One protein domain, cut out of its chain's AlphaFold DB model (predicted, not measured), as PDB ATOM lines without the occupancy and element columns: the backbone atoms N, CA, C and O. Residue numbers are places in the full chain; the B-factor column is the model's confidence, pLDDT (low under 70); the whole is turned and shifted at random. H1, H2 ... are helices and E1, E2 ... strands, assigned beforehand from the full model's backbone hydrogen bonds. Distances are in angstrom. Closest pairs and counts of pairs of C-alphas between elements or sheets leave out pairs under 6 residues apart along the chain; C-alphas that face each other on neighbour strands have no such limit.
ATOM      1  N   ALA A  12      99.033 126.712  84.899       50.81
ATOM      2  CA  ALA A  12      98.417 127.043  86.184       50.81
ATOM      3  C   ALA A  12      97.381 125.994  86.632       50.81
ATOM      4  O   ALA A  12      97.300 125.692  87.821       50.81
ATOM      5  N   SER A  13      96.616 125.413  85.698       57.50
ATOM      6  CA  SER A  13      95.687 124.319  86.018       57.50
ATOM      7  C   SER A  13      96.419 123.023  86.359       57.50
ATOM      8  O   SER A  13      96.016 122.330  87.290       57.50
ATOM      9  N   GLU A  14      97.516 122.726  85.659       53.62
ATOM     10  CA  GLU A  14      98.336 121.531  85.898       53.62
ATOM     11  C   GLU A  14      98.998 121.568  87.287       53.62
ATOM     12  O   GLU A  14      98.898 120.602  88.047       53.62
ATOM     13  N   GLU A  15      99.574 122.711  87.684       55.56
ATOM     14  CA  GLU A  15     100.176 122.876  89.015       55.56
ATOM     15  C   GLU A  15      99.163 122.737  90.165       55.56
ATOM     16  O   GLU A  15      99.490 122.203  91.234       55.56
ATOM     17  N   ASP A  16      97.942 123.245  89.989       64.69
ATOM     18  CA  ASP A  16      96.897 123.168  91.011       64.69
ATOM     19  C   ASP A  16      96.305 121.756  91.124       64.69
ATOM     20  O   ASP A  16      96.061 121.282  92.241       64.69
ATOM     21  N   GLU A  17      96.157 121.043  90.005       63.88
ATOM     22  CA  GLU A  17      95.789 119.623  89.987       63.88
ATOM     23  C   GLU A  17      96.856 118.755  90.660       63.88
ATOM     24  O   GLU A  17      96.530 117.908  91.498       63.88
ATOM     25  N   GLN A  18      98.138 119.018  90.394       61.38
ATOM     26  CA  GLN A  18      99.238 118.332  91.067       61.38
ATOM     27  C   GLN A  18      99.233 118.612  92.570       61.38
ATOM     28  O   GLN A  18      99.268 117.674  93.366       61.38
ATOM     29  N   LYS A  19      99.075 119.867  93.009       70.38
ATOM     30  CA  LYS A  19      98.931 120.179  94.446       70.38
ATOM     31  C   LYS A  19      97.728 119.468  95.070       70.38
ATOM     32  O   LYS A  19      97.828 119.004  96.209       70.38
ATOM     33  N   ALA A  20      96.601 119.364  94.366       71.75
ATOM     34  CA  ALA A  20      95.420 118.651  94.847       71.75
ATOM     35  C   ALA A  20      95.672 117.140  94.982       71.75
ATOM     36  O   ALA A  20      95.337 116.559  96.018       71.75
ATOM     37  N   ALA A  21      96.335 116.523  94.001       69.19
ATOM     38  CA  ALA A  21      96.732 115.118  94.049       69.19
ATOM     39  C   ALA A  21      97.648 114.829  95.251       69.19
ATOM     40  O   ALA A  21      97.444 113.857  95.981       69.19
ATOM     41  N   VAL A  22      98.596 115.724  95.541       72.06
ATOM     42  CA  VAL A  22      99.494 115.592  96.701       72.06
ATOM     43  C   VAL A  22      98.746 115.723  98.026       72.06
ATOM     44  O   VAL A  22      99.019 114.986  98.976       72.06
ATOM     45  N   ARG A  23      97.773 116.634  98.118       82.06
ATOM     46  CA  ARG A  23      96.928 116.742  99.316       82.06
ATOM     47  C   ARG A  23      96.108 115.474  99.528       82.06
ATOM     48  O   ARG A  23      96.045 114.990 100.655       82.06
ATOM     49  N   ALA A  24      95.527 114.923  98.462       78.88
ATOM     50  CA  ALA A  24      94.782 113.669  98.512       78.88
ATOM     51  C   ALA A  24      95.665 112.499  98.963       78.88
ATOM     52  O   ALA A  24      95.253 111.709  99.810       78.88
ATOM     53  N   LEU A  25      96.902 112.439  98.471       75.88
ATOM     54  CA  LEU A  25      97.889 111.436  98.860       75.88
ATOM     55  C   LEU A  25      98.208 111.478 100.359       75.88
ATOM     56  O   LEU A  25      98.136 110.461 101.047       75.88
ATOM     57  N   ILE A  26      98.553 112.661 100.868       82.56
ATOM     58  CA  ILE A  26      98.885 112.864 102.285       82.56
ATOM     59  C   ILE A  26      97.667 112.555 103.158       82.56
ATOM     60  O   ILE A  26      97.789 111.895 104.188       82.56
ATOM     61  N   GLY A  27      96.479 112.976 102.721       86.81
ATOM     62  CA  GLY A  27      95.223 112.654 103.387       86.81
ATOM     63  C   GLY A  27      94.970 111.153 103.501       86.81
ATOM     64  O   GLY A  27      94.679 110.656 104.592       86.81
ATOM     65  N   ALA A  28      95.155 110.417 102.405       80.56
ATOM     66  CA  ALA A  28      95.013 108.966 102.384       80.56
ATOM     67  C   ALA A  28      96.024 108.276 103.317       80.56
ATOM     68  O   ALA A  28      95.659 107.355 104.051       80.56
ATOM     69  N   ALA A  29      97.269 108.757 103.354       81.12
ATOM     70  CA  ALA A  29      98.310 108.239 104.239       81.12
ATOM     71  C   ALA A  29      97.949 108.413 105.723       81.12
ATOM     72  O   ALA A  29      98.023 107.462 106.503       81.12
ATOM     73  N   ILE A  30      97.483 109.609 106.099       87.00
ATOM     74  CA  ILE A  30      97.020 109.919 107.459       87.00
ATOM     75  C   ILE A  30      95.841 109.028 107.842       87.00
ATOM     76  O   ILE A  30      95.840 108.434 108.921       87.00
ATOM     77  N   ARG A  31      94.855 108.889 106.949       84.56
ATOM     78  CA  ARG A  31      93.689 108.028 107.166       84.56
ATOM     79  C   ARG A  31      94.108 106.583 107.423       84.56
ATOM     80  O   ARG A  31      93.635 105.978 108.383       84.56
ATOM     81  N   LYS A  32      94.999 106.044 106.587       81.81
ATOM     82  CA  LYS A  32      95.503 104.673 106.706       81.81
ATOM     83  C   LYS A  32      96.243 104.464 108.025       81.81
ATOM     84  O   LYS A  32      95.934 103.524 108.750       81.81
ATOM     85  N   ALA A  33      97.164 105.363 108.373       80.38
ATOM     86  CA  ALA A  33      97.895 105.298 109.634       80.38
ATOM     87  C   ALA A  33      96.948 105.370 110.846       80.38
ATOM     88  O   ALA A  33      97.097 104.599 111.791       80.38
ATOM     89  N   ARG A  34      95.919 106.229 110.794       91.69
ATOM     90  CA  ARG A  34      94.910 106.336 111.856       91.69
ATOM     91  C   ARG A  34      94.125 105.037 112.040       91.69
ATOM     92  O   ARG A  34      93.923 104.612 113.173       91.69
ATOM     93  N   ILE A  35      93.671 104.427 110.945       81.12
ATOM     94  CA  ILE A  35      92.920 103.163 110.985       81.12
ATOM     95  C   ILE A  35      93.799 102.032 111.526       81.12
ATOM     96  O   ILE A  35      93.345 101.282 112.384       81.12
ATOM     97  N   ASN A  36      95.061 101.955 111.101       76.25
ATOM     98  CA  ASN A  36      96.015 100.962 111.605       76.25
ATOM     99  C   ASN A  36      96.300 101.125 113.106       76.25
ATOM    100  O   ASN A  36      96.526 100.137 113.795       76.25
ATOM    101  N   ALA A  37      96.252 102.357 113.617       76.06
ATOM    102  CA  ALA A  37      96.337 102.645 115.046       76.06
ATOM    103  C   ALA A  37      95.022 102.370 115.811       76.06
ATOM    104  O   ALA A  37      94.958 102.600 117.015       76.06
ATOM    105  N   GLY A  38      93.960 101.916 115.132       84.62
ATOM    106  CA  GLY A  38      92.660 101.621 115.739       84.62
ATOM    107  C   GLY A  38      91.857 102.855 116.162       84.62
ATOM    108  O   GLY A  38      90.880 102.718 116.891       84.62
ATOM    109  N   LEU A  39      92.245 104.055 115.716       84.06
ATOM    110  CA  LEU A  39      91.646 105.312 116.165       84.06
ATOM    111  C   LEU A  39      90.509 105.776 115.251       84.06
ATOM    112  O   LEU A  39      90.586 105.712 114.020       84.06
ATOM    113  N   ARG A  40      89.470 106.369 115.836       91.31
ATOM    114  CA  ARG A  40      88.434 107.130 115.123       91.31
ATOM    115  C   ARG A  40      88.919 108.562 114.870       91.31
ATOM    116  O   ARG A  40      89.748 109.097 115.600       91.31
ATOM    117  N   GLN A  41      88.378 109.231 113.847       90.56
ATOM    118  CA  GLN A  41      88.678 110.650 113.576       90.56
ATOM    119  C   GLN A  41      88.547 111.571 114.810       90.56
ATOM    120  O   GLN A  41      89.462 112.366 115.026       90.56
ATOM    121  N   PRO A  42      87.485 111.483 115.646       91.38
ATOM    122  CA  PRO A  42      87.393 112.301 116.858       91.38
ATOM    123  C   PRO A  42      88.476 112.002 117.900       91.38
ATOM    124  O   PRO A  42      88.890 112.913 118.606       91.38
ATOM    125  N   GLU A  43      88.973 110.768 117.978       86.94
ATOM    126  CA  GLU A  43      90.021 110.381 118.932       86.94
ATOM    127  C   GLU A  43      91.377 110.953 118.510       86.94
ATOM    128  O   GLU A  43      92.083 111.554 119.323       86.94
ATOM    129  N   LEU A  44      91.700 110.873 117.211       91.75
ATOM    130  CA  LEU A  44      92.878 111.543 116.662       91.75
ATOM    131  C   LEU A  44      92.784 113.063 116.861       91.75
ATOM    132  O   LEU A  44      93.740 113.680 117.329       91.75
ATOM    133  N   ALA A  45      91.622 113.660 116.576       94.69
ATOM    134  CA  ALA A  45      91.388 115.090 116.757       94.69
ATOM    135  C   ALA A  45      91.596 115.532 118.216       94.69
ATOM    136  O   ALA A  45      92.321 116.497 118.467       94.69
ATOM    137  N   ALA A  46      91.038 114.784 119.173       93.81
ATOM    138  CA  ALA A  46      91.200 115.040 120.601       93.81
ATOM    139  C   ALA A  46      92.673 114.952 121.035       93.81
ATOM    140  O   ALA A  46      93.169 115.857 121.701       93.81
ATOM    141  N   SER A  47      93.405 113.920 120.596       91.62
ATOM    142  CA  SER A  47      94.829 113.745 120.934       91.62
ATOM    143  C   SER A  47      95.748 114.858 120.403       91.62
ATOM    144  O   SER A  47      96.827 115.101 120.957       91.62
ATOM    145  N   LEU A  48      95.323 115.531 119.329       92.56
ATOM    146  CA  LEU A  48      96.043 116.621 118.671       92.56
ATOM    147  C   LEU A  48      95.538 118.014 119.083       92.56
ATOM    148  O   LEU A  48      96.136 119.013 118.683       92.56
ATOM    149  N   GLY A  49      94.445 118.100 119.849       93.81
ATOM    150  CA  GLY A  49      93.815 119.371 120.216       93.81
ATOM    151  C   GLY A  49      93.253 120.141 119.015       93.81
ATOM    152  O   GLY A  49      93.347 121.367 118.968       93.81
ATOM    153  N   VAL A  50      92.712 119.438 118.016       95.06
ATOM    154  CA  VAL A  50      92.118 120.033 116.805       95.06
ATOM    155  C   VAL A  50      90.656 119.625 116.642       95.06
ATOM    156  O   VAL A  50      90.165 118.728 117.322       95.06
ATOM    157  N   SER A  51      89.937 120.278 115.727       96.56
ATOM    158  CA  SER A  51      88.561 119.889 115.413       96.56
ATOM    159  C   SER A  51      88.514 118.590 114.603       96.56
ATOM    160  O   SER A  51      89.385 118.314 113.775       96.56
ATOM    161  N   VAL A  52      87.445 117.810 114.784       94.81
ATOM    162  CA  VAL A  52      87.181 116.601 113.977       94.81
ATOM    163  C   VAL A  52      87.092 116.947 112.486       94.81
ATOM    164  O   VAL A  52      87.580 116.204 111.634       94.81
ATOM    165  N   THR A  53      86.536 118.119 112.169       94.56
ATOM    166  CA  THR A  53      86.458 118.651 110.806       94.56
ATOM    167  C   THR A  53      87.839 118.847 110.187       94.56
ATOM    168  O   THR A  53      88.012 118.503 109.025       94.56
ATOM    169  N   ALA A  54      88.834 119.327 110.943       94.25
ATOM    170  CA  ALA A  54      90.196 119.490 110.430       94.25
ATOM    171  C   ALA A  54      90.810 118.142 110.028       94.25
ATOM    172  O   ALA A  54      91.348 118.021 108.931       94.25
ATOM    173  N   VAL A  55      90.652 117.111 110.866       93.06
ATOM    174  CA  VAL A  55      91.105 115.747 110.546       93.06
ATOM    175  C   VAL A  55      90.400 115.214 109.296       93.06
ATOM    176  O   VAL A  55      91.052 114.679 108.405       93.06
ATOM    177  N   SER A  56      89.086 115.416 109.182       92.12
ATOM    178  CA  SER A  56      88.316 115.017 107.998       92.12
ATOM    179  C   SER A  56      88.772 115.742 106.724       92.12
ATOM    180  O   SER A  56      88.972 115.113 105.687       92.12
ATOM    181  N   GLU A  57      89.002 117.056 106.787       90.81
ATOM    182  CA  GLU A  57      89.507 117.845 105.657       90.81
ATOM    183  C   GLU A  57      90.913 117.418 105.222       90.81
ATOM    184  O   GLU A  57      91.192 117.420 104.020       90.81
ATOM    185  N   TRP A  58      91.774 117.040 106.173       93.88
ATOM    186  CA  TRP A  58      93.092 116.479 105.879       93.88
ATOM    187  C   TRP A  58      92.977 115.132 105.185       93.88
ATOM    188  O   TRP A  58      93.533 114.967 104.107       93.88
ATOM    189  N   GLU A  59      92.209 114.198 105.746       88.88
ATOM    190  CA  GLU A  59      92.039 112.855 105.177       88.88
ATOM    191  C   GLU A  59      91.394 112.862 103.788       88.88
ATOM    192  O   GLU A  59      91.698 112.010 102.959       88.88
ATOM    193  N   LEU A  60      90.516 113.831 103.517       83.56
ATOM    194  CA  LEU A  60      89.883 114.012 102.210       83.56
ATOM    195  C   LEU A  60      90.768 114.756 101.200       83.56
ATOM    196  O   LEU A  60      90.341 114.936 100.061       83.56
ATOM    197  N   GLY A  61      91.948 115.243 101.602       85.44
ATOM    198  CA  GLY A  61      92.825 116.045 100.748       85.44
ATOM    199  C   GLY A  61      92.295 117.446 100.434       85.44
ATOM    200  O   GLY A  61      92.837 118.133  99.571       85.44
ATOM    201  N   LYS A  62      91.249 117.905 101.133       83.62
ATOM    202  CA  LYS A  62      90.706 119.263 100.967       83.62
ATOM    203  C   LYS A  62      91.671 120.314 101.505       83.62
ATOM    204  O   LYS A  62      91.769 121.410 100.957       83.62
ATOM    205  N   LYS A  63      92.392 119.975 102.577       87.62
ATOM    206  CA  LYS A  63      93.467 120.789 103.152       87.62
ATOM    207  C   LYS A  63      94.665 119.916 103.476       87.62
ATOM    208  O   LYS A  63      94.528 118.727 103.724       87.62
ATOM    209  N   GLN A  64      95.838 120.532 103.526       84.31
ATOM    210  CA  GLN A  64      97.052 119.870 103.982       84.31
ATOM    211  C   GLN A  64      97.334 120.258 105.438       84.31
ATOM    212  O   GLN A  64      97.254 121.448 105.761       84.31
ATOM    213  N   PRO A  65      97.698 119.315 106.321       88.19
ATOM    214  CA  PRO A  65      98.293 119.681 107.598       88.19
ATOM    215  C   PRO A  65      99.659 120.339 107.365       88.19
ATOM    216  O   PRO A  65     100.402 119.968 106.450       88.19
ATOM    217  N   SER A  66     100.019 121.300 108.218       86.00
ATOM    218  CA  SER A  66     101.375 121.858 108.216       86.00
ATOM    219  C   SER A  66     102.410 120.766 108.502       86.00
ATOM    220  O   SER A  66     102.077 119.719 109.059       86.00
ATOM    221  N   LEU A  67     103.680 121.002 108.158       81.06
ATOM    222  CA  LEU A  67     104.761 120.051 108.457       81.06
ATOM    223  C   LEU A  67     104.824 119.714 109.953       81.06
ATOM    224  O   LEU A  67     104.861 118.542 110.313       81.06
ATOM    225  N   VAL A  68     104.696 120.728 110.813       84.44
ATOM    226  CA  VAL A  68     104.626 120.547 112.270       84.44
ATOM    227  C   VAL A  68     103.449 119.651 112.664       84.44
ATOM    228  O   VAL A  68     103.620 118.720 113.441       84.44
ATOM    229  N   ARG A  69     102.250 119.872 112.099       89.44
ATOM    230  CA  ARG A  69     101.089 119.006 112.380       89.44
ATOM    231  C   ARG A  69     101.292 117.588 111.874       89.44
ATOM    232  O   ARG A  69     100.883 116.655 112.547       89.44
ATOM    233  N   ARG A  70     101.924 117.411 110.716       87.94
ATOM    234  CA  ARG A  70     102.232 116.088 110.164       87.94
ATOM    235  C   ARG A  70     103.160 115.306 111.086       87.94
ATOM    236  O   ARG A  70     102.909 114.133 111.324       87.94
ATOM    237  N   GLN A  71     104.164 115.966 111.654       84.56
ATOM    238  CA  GLN A  71     105.055 115.360 112.636       84.56
ATOM    239  C   GLN A  71     104.301 114.955 113.910       84.56
ATOM    240  O   GLN A  71     104.411 113.815 114.346       84.56
ATOM    241  N   GLN A  72     103.431 115.828 114.424       87.88
ATOM    242  CA  GLN A  72     102.573 115.507 115.571       87.88
ATOM    243  C   GLN A  72     101.624 114.330 115.283       87.88
ATOM    244  O   GLN A  72     101.413 113.477 116.142       87.88
ATOM    245  N   ILE A  73     101.058 114.254 114.073       89.31
ATOM    246  CA  ILE A  73     100.239 113.114 113.637       89.31
ATOM    247  C   ILE A  73     101.088 111.836 113.621       89.31
ATOM    248  O   ILE A  73     100.646 110.818 114.144       89.31
ATOM    249  N   ALA A  74     102.299 111.885 113.063       87.94
ATOM    250  CA  ALA A  74     103.196 110.734 112.989       87.94
ATOM    251  C   ALA A  74     103.550 110.192 114.382       87.94
ATOM    252  O   ALA A  74     103.428 108.994 114.624       87.94
ATOM    253  N   GLU A  75     103.888 111.086 115.313       85.12
ATOM    254  CA  GLU A  75     104.165 110.754 116.712       85.12
ATOM    255  C   GLU A  75     102.958 110.104 117.395       85.12
ATOM    256  O   GLU A  75     103.096 109.067 118.039       85.12
ATOM    257  N   ARG A  76     101.756 110.673 117.226       88.19
ATOM    258  CA  ARG A  76     100.525 110.122 117.820       88.19
ATOM    259  C   ARG A  76     100.135 108.765 117.255       88.19
ATOM    260  O   ARG A  76      99.542 107.967 117.971       88.19
ATOM    261  N   LEU A  77     100.432 108.530 115.984       83.25
ATOM    262  CA  LEU A  77     100.120 107.282 115.295       83.25
ATOM    263  C   LEU A  77     101.266 106.264 115.371       83.25
ATOM    264  O   LEU A  77     101.130 105.176 114.822       83.25
ATOM    265  N   CYS A  78     102.375 106.603 116.040       83.38
ATOM    266  CA  CYS A  78     103.583 105.781 116.130       83.38
ATOM    267  C   CYS A  78     104.110 105.327 114.756       83.38
ATOM    268  O   CYS A  78     104.596 104.207 114.602       83.38
ATOM    269  N   VAL A  79     104.018 106.198 113.746       75.44
ATOM    270  CA  VAL A  79     104.532 105.948 112.391       75.44
ATOM    271  C   VAL A  79     105.696 106.879 112.074       75.44
ATOM    272  O   VAL A  79     105.825 107.960 112.643       75.44
ATOM    273  N   ASN A  80     106.552 106.484 111.133       71.81
ATOM    274  CA  ASN A  80     107.615 107.367 110.659       71.81
ATOM    275  C   ASN A  80     106.994 108.549 109.873       71.81
ATOM    276  O   ASN A  80     106.134 108.306 109.024       71.81
ATOM    277  N   PRO A  81     107.389 109.814 110.106       68.12
ATOM    278  CA  PRO A  81     106.801 110.977 109.432       68.12
ATOM    279  C   PRO A  81     106.875 110.927 107.898       68.12
ATOM    280  O   PRO A  81     105.960 111.422 107.241       68.12
ATOM    281  N   GLU A  82     107.883 110.259 107.330       67.25
ATOM    282  CA  GLU A  82     108.019 110.037 105.882       67.25
ATOM    283  C   GLU A  82     106.890 109.158 105.307       67.25
ATOM    284  O   GLU A  82     106.552 109.240 104.127       67.25
ATOM    285  N   THR A  83     106.242 108.335 106.141       67.75
ATOM    286  CA  THR A  83     105.122 107.468 105.721       67.75
ATOM    287  C   THR A  83     103.815 108.228 105.516       67.75
ATOM    288  O   THR A  83     102.919 107.727 104.840       67.75
ATOM    289  N   LEU A  84     103.704 109.453 106.042       74.12
ATOM    290  CA  LEU A  84     102.535 110.321 105.855       74.12
ATOM    291  C   LEU A  84     102.579 111.104 104.534       74.12
ATOM    292  O   LEU A  84     101.781 112.018 104.320       74.12
ATOM    293  N   GLY A  85     103.490 110.720 103.644       66.69
ATOM    294  CA  GLY A  85     103.615 111.246 102.300       66.69
ATOM    295  C   GLY A  85     104.704 112.321 102.173       66.69
ATOM    296  O   GLY A  85     104.964 113.073 103.120       66.69
ATOM    297  N   PRO A  86     105.306 112.418 100.979       63.25
ATOM    298  CA  PRO A  86     106.453 113.273 100.691       63.25
ATOM    299  C   PRO A  86     106.149 114.769 100.846       63.25
ATOM    300  O   PRO A  86     104.991 115.216 100.869       63.25
ATOM    301  N   ALA A  87     107.203 115.579 100.956       57.75
ATOM    302  CA  ALA A  87     107.062 117.026 100.848       57.75
ATOM    303  C   ALA A  87     106.675 117.401  99.405       57.75
ATOM    304  O   ALA A  87     107.187 116.823  98.452       57.75
ATOM    305  N   VAL A  88     105.795 118.398  99.230       54.78
ATOM    306  CA  VAL A  88     105.329 118.864  97.902       54.78
ATOM    307  C   VAL A  88     106.508 119.225  96.986       54.78
ATOM    308  O   VAL A  88     106.454 118.974  95.791       54.78
ATOM    309  N   SER A  89     107.597 119.749  97.553       56.12
ATOM    310  CA  SER A  89     108.815 120.138  96.828       56.12
ATOM    311  C   SER A  89     109.641 118.968  96.283       56.12
ATOM    312  O   SER A  89     110.601 119.200  95.558       56.12
ATOM    313  N   GLN A  90     109.322 117.731  96.664       59.09
ATOM    314  CA  GLN A  90     110.047 116.529  96.248       59.09
ATOM    315  C   GLN A  90     109.325 115.770  95.138       59.09
ATOM    316  O   GLN A  90     109.820 114.740  94.707       59.09
ATOM    317  N   ILE A  91     108.156 116.222  94.692       57.06
ATOM    318  CA  ILE A  91     107.320 115.476  93.750       57.06
ATOM    319  C   ILE A  91     107.586 115.997  92.344       57.06
ATOM    320  O   ILE A  91     107.403 117.176  92.073       57.06
ATOM    321  N   ASP A  92     108.044 115.100  91.478       60.38
ATOM    322  CA  ASP A  92     108.319 115.376  90.068       60.38
ATOM    323  C   ASP A  92     107.065 115.109  89.227       60.38
ATOM    324  O   ASP A  92     106.661 115.937  88.422       60.38
ATOM    325  N   GLU A  93     106.393 113.979  89.476       54.34
ATOM    326  CA  GLU A  93     105.146 113.597  88.808       54.34
ATOM    327  C   GLU A  93     104.242 112.824  89.772       54.34
ATOM    328  O   GLU A  93     104.716 112.048  90.602       54.34
ATOM    329  N   ALA A  94     102.928 112.990  89.644       56.41
ATOM    330  CA  ALA A  94     101.943 112.172  90.339       56.41
ATOM    331  C   ALA A  94     100.868 111.737  89.345       56.41
ATOM    332  O   ALA A  94     100.396 112.550  88.552       56.41
ATOM    333  N   TRP A  95     100.488 110.464  89.383       56.62
ATOM    334  CA  TRP A  95      99.429 109.932  88.533       56.62
ATOM    335  C   TRP A  95      98.621 108.869  89.271       56.62
ATOM    336  O   TRP A  95      99.086 108.250  90.229       56.62
ATOM    337  N   SER A  96      97.395 108.654  88.810       46.47
ATOM    338  CA  SER A  96      96.465 107.690  89.399       46.47
ATOM    339  C   SER A  96      96.118 106.613  88.376       46.47
ATOM    340  O   SER A  96      95.910 106.912  87.200       46.47
ATOM    341  N   HIS A  97      96.044 105.358  88.819       40.59
ATOM    342  CA  HIS A  97      95.546 104.243  88.015       40.59
ATOM    343  C   HIS A  97      94.553 103.425  88.848       40.59
ATOM    344  O   HIS A  97      94.931 102.788  89.836       40.59
ATOM    345  N   GLY A  98      93.270 103.482  88.479       55.50
ATOM    346  CA  GLY A  98      92.188 102.983  89.331       55.50
ATOM    347  C   GLY A  98      92.214 103.662  90.706       55.50
ATOM    348  O   GLY A  98      92.350 104.881  90.793       55.50
ATOM    349  N   ASP A  99      92.155 102.869  91.777       44.28
ATOM    350  CA  ASP A  99      92.204 103.376  93.156       44.28
ATOM    351  C   ASP A  99      93.630 103.643  93.665       44.28
ATOM    352  O   ASP A  99      93.803 104.163  94.770       44.28
ATOM    353  N   THR A 100      94.657 103.286  92.885       43.47
ATOM    354  CA  THR A 100      96.066 103.341  93.299       43.47
ATOM    355  C   THR A 100      96.722 104.637  92.838       43.47
ATOM    356  O   THR A 100      96.630 105.015  91.669       43.47
ATOM    357  N   ASN A 101      97.427 105.300  93.757       51.00
ATOM    358  CA  ASN A 101      98.178 106.516  93.463       51.00
ATOM    359  C   ASN A 101      99.672 106.218  93.356       51.00
ATOM    360  O   ASN A 101     100.253 105.534  94.203       51.00
ATOM    361  N   PHE A 102     100.292 106.794  92.335       55.81
ATOM    362  CA  PHE A 102     101.716 106.713  92.064       55.81
ATOM    363  C   PHE A 102     102.331 108.099  92.151       55.81
ATOM    364  O   PHE A 102     101.754 109.088  91.694       55.81
ATOM    365  N   VAL A 103     103.524 108.164  92.732       58.50
ATOM    366  CA  VAL A 103     104.257 109.419  92.879       58.50
ATOM    367  C   VAL A 103     105.712 109.193  92.532       58.50
ATOM    368  O   VAL A 103     106.367 108.340  93.129       58.50
ATOM    369  N   ARG A 104     106.228 109.976  91.589       61.59
ATOM    370  CA  ARG A 104     107.651 110.095  91.307       61.59
ATOM    371  C   ARG A 104     108.239 111.180  92.191       61.59
ATOM    372  O   ARG A 104     107.838 112.339  92.116       61.59
ATOM    373  N   LEU A 105     109.212 110.797  93.004       57.72
ATOM    374  CA  LEU A 105     109.955 111.708  93.856       57.72
ATOM    375  C   LEU A 105     111.321 112.017  93.295       57.72
ATOM    376  O   LEU A 105     112.037 111.090  92.937       57.72
ATOM    377  N   LYS A 106     111.694 113.294  93.310       57.53
ATOM    378  CA  LYS A 106     113.071 113.766  93.212       57.53
ATOM    379  C   LYS A 106     113.730 113.693  94.582       57.53
ATOM    380  O   LYS A 106     113.320 114.356  95.535       57.53
ATOM    381  N   MET A 107     114.762 112.868  94.657       61.94
ATOM    382  CA  MET A 107     115.607 112.711  95.830       61.94
ATOM    383  C   MET A 107     116.698 113.787  95.872       61.94
ATOM    384  O   MET A 107     117.002 114.436  94.870       61.94
ATOM    385  N   ALA A 108     117.318 113.964  97.043       50.94
ATOM    386  CA  ALA A 108     118.398 114.934  97.253       50.94
ATOM    387  C   ALA A 108     119.667 114.641  96.425       50.94
ATOM    388  O   ALA A 108     120.465 115.542  96.191       50.94
ATOM    389  N   ASP A 109     119.841 113.399  95.963       56.47
ATOM    390  CA  ASP A 109     120.930 112.966  95.077       56.47
ATOM    391  C   ASP A 109     120.616 113.172  93.579       56.47
ATOM    392  O   ASP A 109     121.398 112.771  92.720       56.47
ATOM    393  N   GLY A 110     119.467 113.776  93.256       55.56
ATOM    394  CA  GLY A 110     119.003 114.008  91.888       55.56
ATOM    395  C   GLY A 110     118.331 112.801  91.226       55.56
ATOM    396  O   GLY A 110     117.835 112.936  90.107       55.56
ATOM    397  N   LYS A 111     118.265 111.636  91.886       52.53
ATOM    398  CA  LYS A 111     117.589 110.447  91.348       52.53
ATOM    399  C   LYS A 111     116.081 110.526  91.547       52.53
ATOM    400  O   LYS A 111     115.591 111.145  92.494       52.53
ATOM    401  N   THR A 112     115.339 109.848  90.676       48.78
ATOM    402  CA  THR A 112     113.889 109.712  90.806       48.78
ATOM    403  C   THR A 112     113.497 108.344  91.363       48.78
ATOM    404  O   THR A 112     114.086 107.324  91.011       48.78
ATOM    405  N   ARG A 113     112.503 108.299  92.257       49.00
ATOM    406  CA  ARG A 113     111.899 107.044  92.737       49.00
ATOM    407  C   ARG A 113     110.387 107.082  92.618       49.00
ATOM    408  O   ARG A 113     109.770 108.057  93.032       49.00
ATOM    409  N   THR A 114     109.796 106.001  92.118       46.75
ATOM    410  CA  THR A 114     108.341 105.820  92.099       46.75
ATOM    411  C   THR A 114     107.894 105.137  93.385       46.75
ATOM    412  O   THR A 114     108.388 104.062  93.720       46.75
ATOM    413  N   ILE A 115     106.957 105.751  94.100       54.75
ATOM    414  CA  ILE A 115     106.328 105.182  95.293       54.75
ATOM    415  C   ILE A 115     104.877 104.839  94.965       54.75
ATOM    416  O   ILE A 115     104.142 105.670  94.427       54.75
ATOM    417  N   VAL A 116     104.476 103.614  95.311       47.91
ATOM    418  CA  VAL A 116     103.093 103.134  95.223       47.91
ATOM    419  C   VAL A 116     102.415 103.364  96.568       47.91
ATOM    420  O   VAL A 116     102.847 102.828  97.589       47.91
ATOM    421  N   MET A 117     101.345 104.154  96.579       47.78
ATOM    422  CA  MET A 117     100.512 104.360  97.762       47.78
ATOM    423  C   MET A 117      99.173 103.668  97.518       47.78
ATOM    424  O   MET A 117      98.465 103.988  96.563       47.78
ATOM    425  N   GLY A 118      98.903 102.656  98.353       44.69
ATOM    426  CA  GLY A 118      97.805 101.699  98.189       44.69
ATOM    427  C   GLY A 118      96.410 102.328  98.059       44.69
ATOM    428  O   GLY A 118      96.250 103.528  98.294       44.69
ATOM    429  N   PRO A 119      95.405 101.517  97.689       40.81
ATOM    430  CA  PRO A 119      94.149 102.009  97.148       40.81
ATOM    431  C   PRO A 119      93.391 102.943  98.099       40.81
ATOM    432  O   PRO A 119      93.330 102.722  99.312       40.81
ATOM    433  N   ASN A 120      92.812 104.005  97.534       40.50
ATOM    434  CA  ASN A 120      91.949 104.949  98.237       40.50
ATOM    435  C   ASN A 120      90.607 104.282  98.562       40.50
ATOM    436  O   ASN A 120      89.669 104.320  97.772       40.50
ATOM    437  N   GLU A 121      90.522 103.657  99.733       41.47
ATOM    438  CA  GLU A 121      89.340 102.935 100.202       41.47
ATOM    439  C   GLU A 121      88.200 103.914 100.558       41.47
ATOM    440  O   GLU A 121      87.938 104.260 101.721       41.47
ATOM    441  N   LYS A 122      87.517 104.428  99.531       36.50
ATOM    442  CA  LYS A 122      86.214 105.072  99.679       36.50
ATOM    443  C   LYS A 122      85.121 104.008  99.589       36.50
ATOM    444  O   LYS A 122      84.790 103.534  98.516       36.50
ATOM    445  N   GLN A 123      84.523 103.746 100.751       41.22
ATOM    446  CA  GLN A 123      83.148 103.270 100.941       41.22
ATOM    447  C   GLN A 123      82.760 101.973 100.216       41.22
ATOM    448  O   GLN A 123      82.009 102.009  99.252       41.22
ATOM    449  N   THR A 124      83.089 100.821 100.798       28.17
ATOM    450  CA  THR A 124      82.249  99.623 100.655       28.17
ATOM    451  C   THR A 124      82.183  98.866 101.978       28.17
ATOM    452  O   THR A 124      82.969  97.984 102.300       28.17
TER     453      THR A 124
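This is residues 12 to 124 of the 199 residues of the protein "HTH cro/C1-type domain-containing protein" of Acetobacter persici (UniProt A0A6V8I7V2). One long helix, H1, joins two parts: its later half packs against a cluster of short helices, H2 to H5, and its residues 17 to 29 cross one face of a small three-stranded sheet. H3 and H5 pack on H1 itself, while H2 and H4 close the cluster farther from it. You have 113 printed residues with five named helices and then three named strands, H1 H2 H3 H4 H5 E1 E2 E3; the sheet runs E1 - E2 - E3, antiparallel. The class is mixed, helices and strands. The whole is compact, with a radius of gyration of the C-alphas of 13.9 A, and spans 39 by 33 by 26 A.

Start at H1, residues 12 to 36. Next come H2, residues 41 to 48, and H3, residues 52 to 59, which touch about perpendicular at 80 degrees, closest at the C-alphas of Pro 42 and Val 52, 5.2 A. With its residues 23 to 31 alone H1 touches H3, at a steep tilt of 64 degrees, opposite ways; the C-alphas of Gly 27 and Glu 59 come closest, 3.7 A. Look on to H4, residues 67 to 76: it touches H2, closest at the C-alphas of Leu 48 and Gln 72, 7.3 A, but is apart from H3. H5, residues 81 to 84, touches H1, whose residues 26 to 33 alone take part; the C-alphas of Ala 29 and Leu 84 are closest, 5.0 A. Every O i to N i+4 pair is within hydrogen-bond range in H1, H2, H3 and H4; H5 is too short for one. Then E1, residues 91 to 97, E2, residues 100 to 106, and E3, residues 112 to 117, form a meander, each strand the antiparallel neighbour of the one before. In the hairpin E1 and E2, find N 95 and O 102 at 3.0 A; in the hairpin E2 and E3, N 105 and O 113 at 2.8 A. H1 is on this sheet at a height of 9.2 A, making two layers, helix on one face of a sheet; it runs across the strands, at 72 degrees to E1 on the local plane.

Find C-alpha 12 at (98.417, 127.043, 86.184); from there H1 runs 36.5 A to C-alpha 36 at (96.015, 100.962, 111.605). H4 measures 14.3 A, E1 17.3 A, E2 19.9 A and E3 16.0 A, ending at C-alpha 117 at (100.512, 104.360, 97.762).

The two C-alphas farthest apart are those of Asp 109 and Thr 124, 41.3 A. The printed part has no cut, and no link is long. The mean pLDDT of the printed part is 71.3; look for values under 70 at residues 12 to 18, 21, 81 to 83 and 85 to 124.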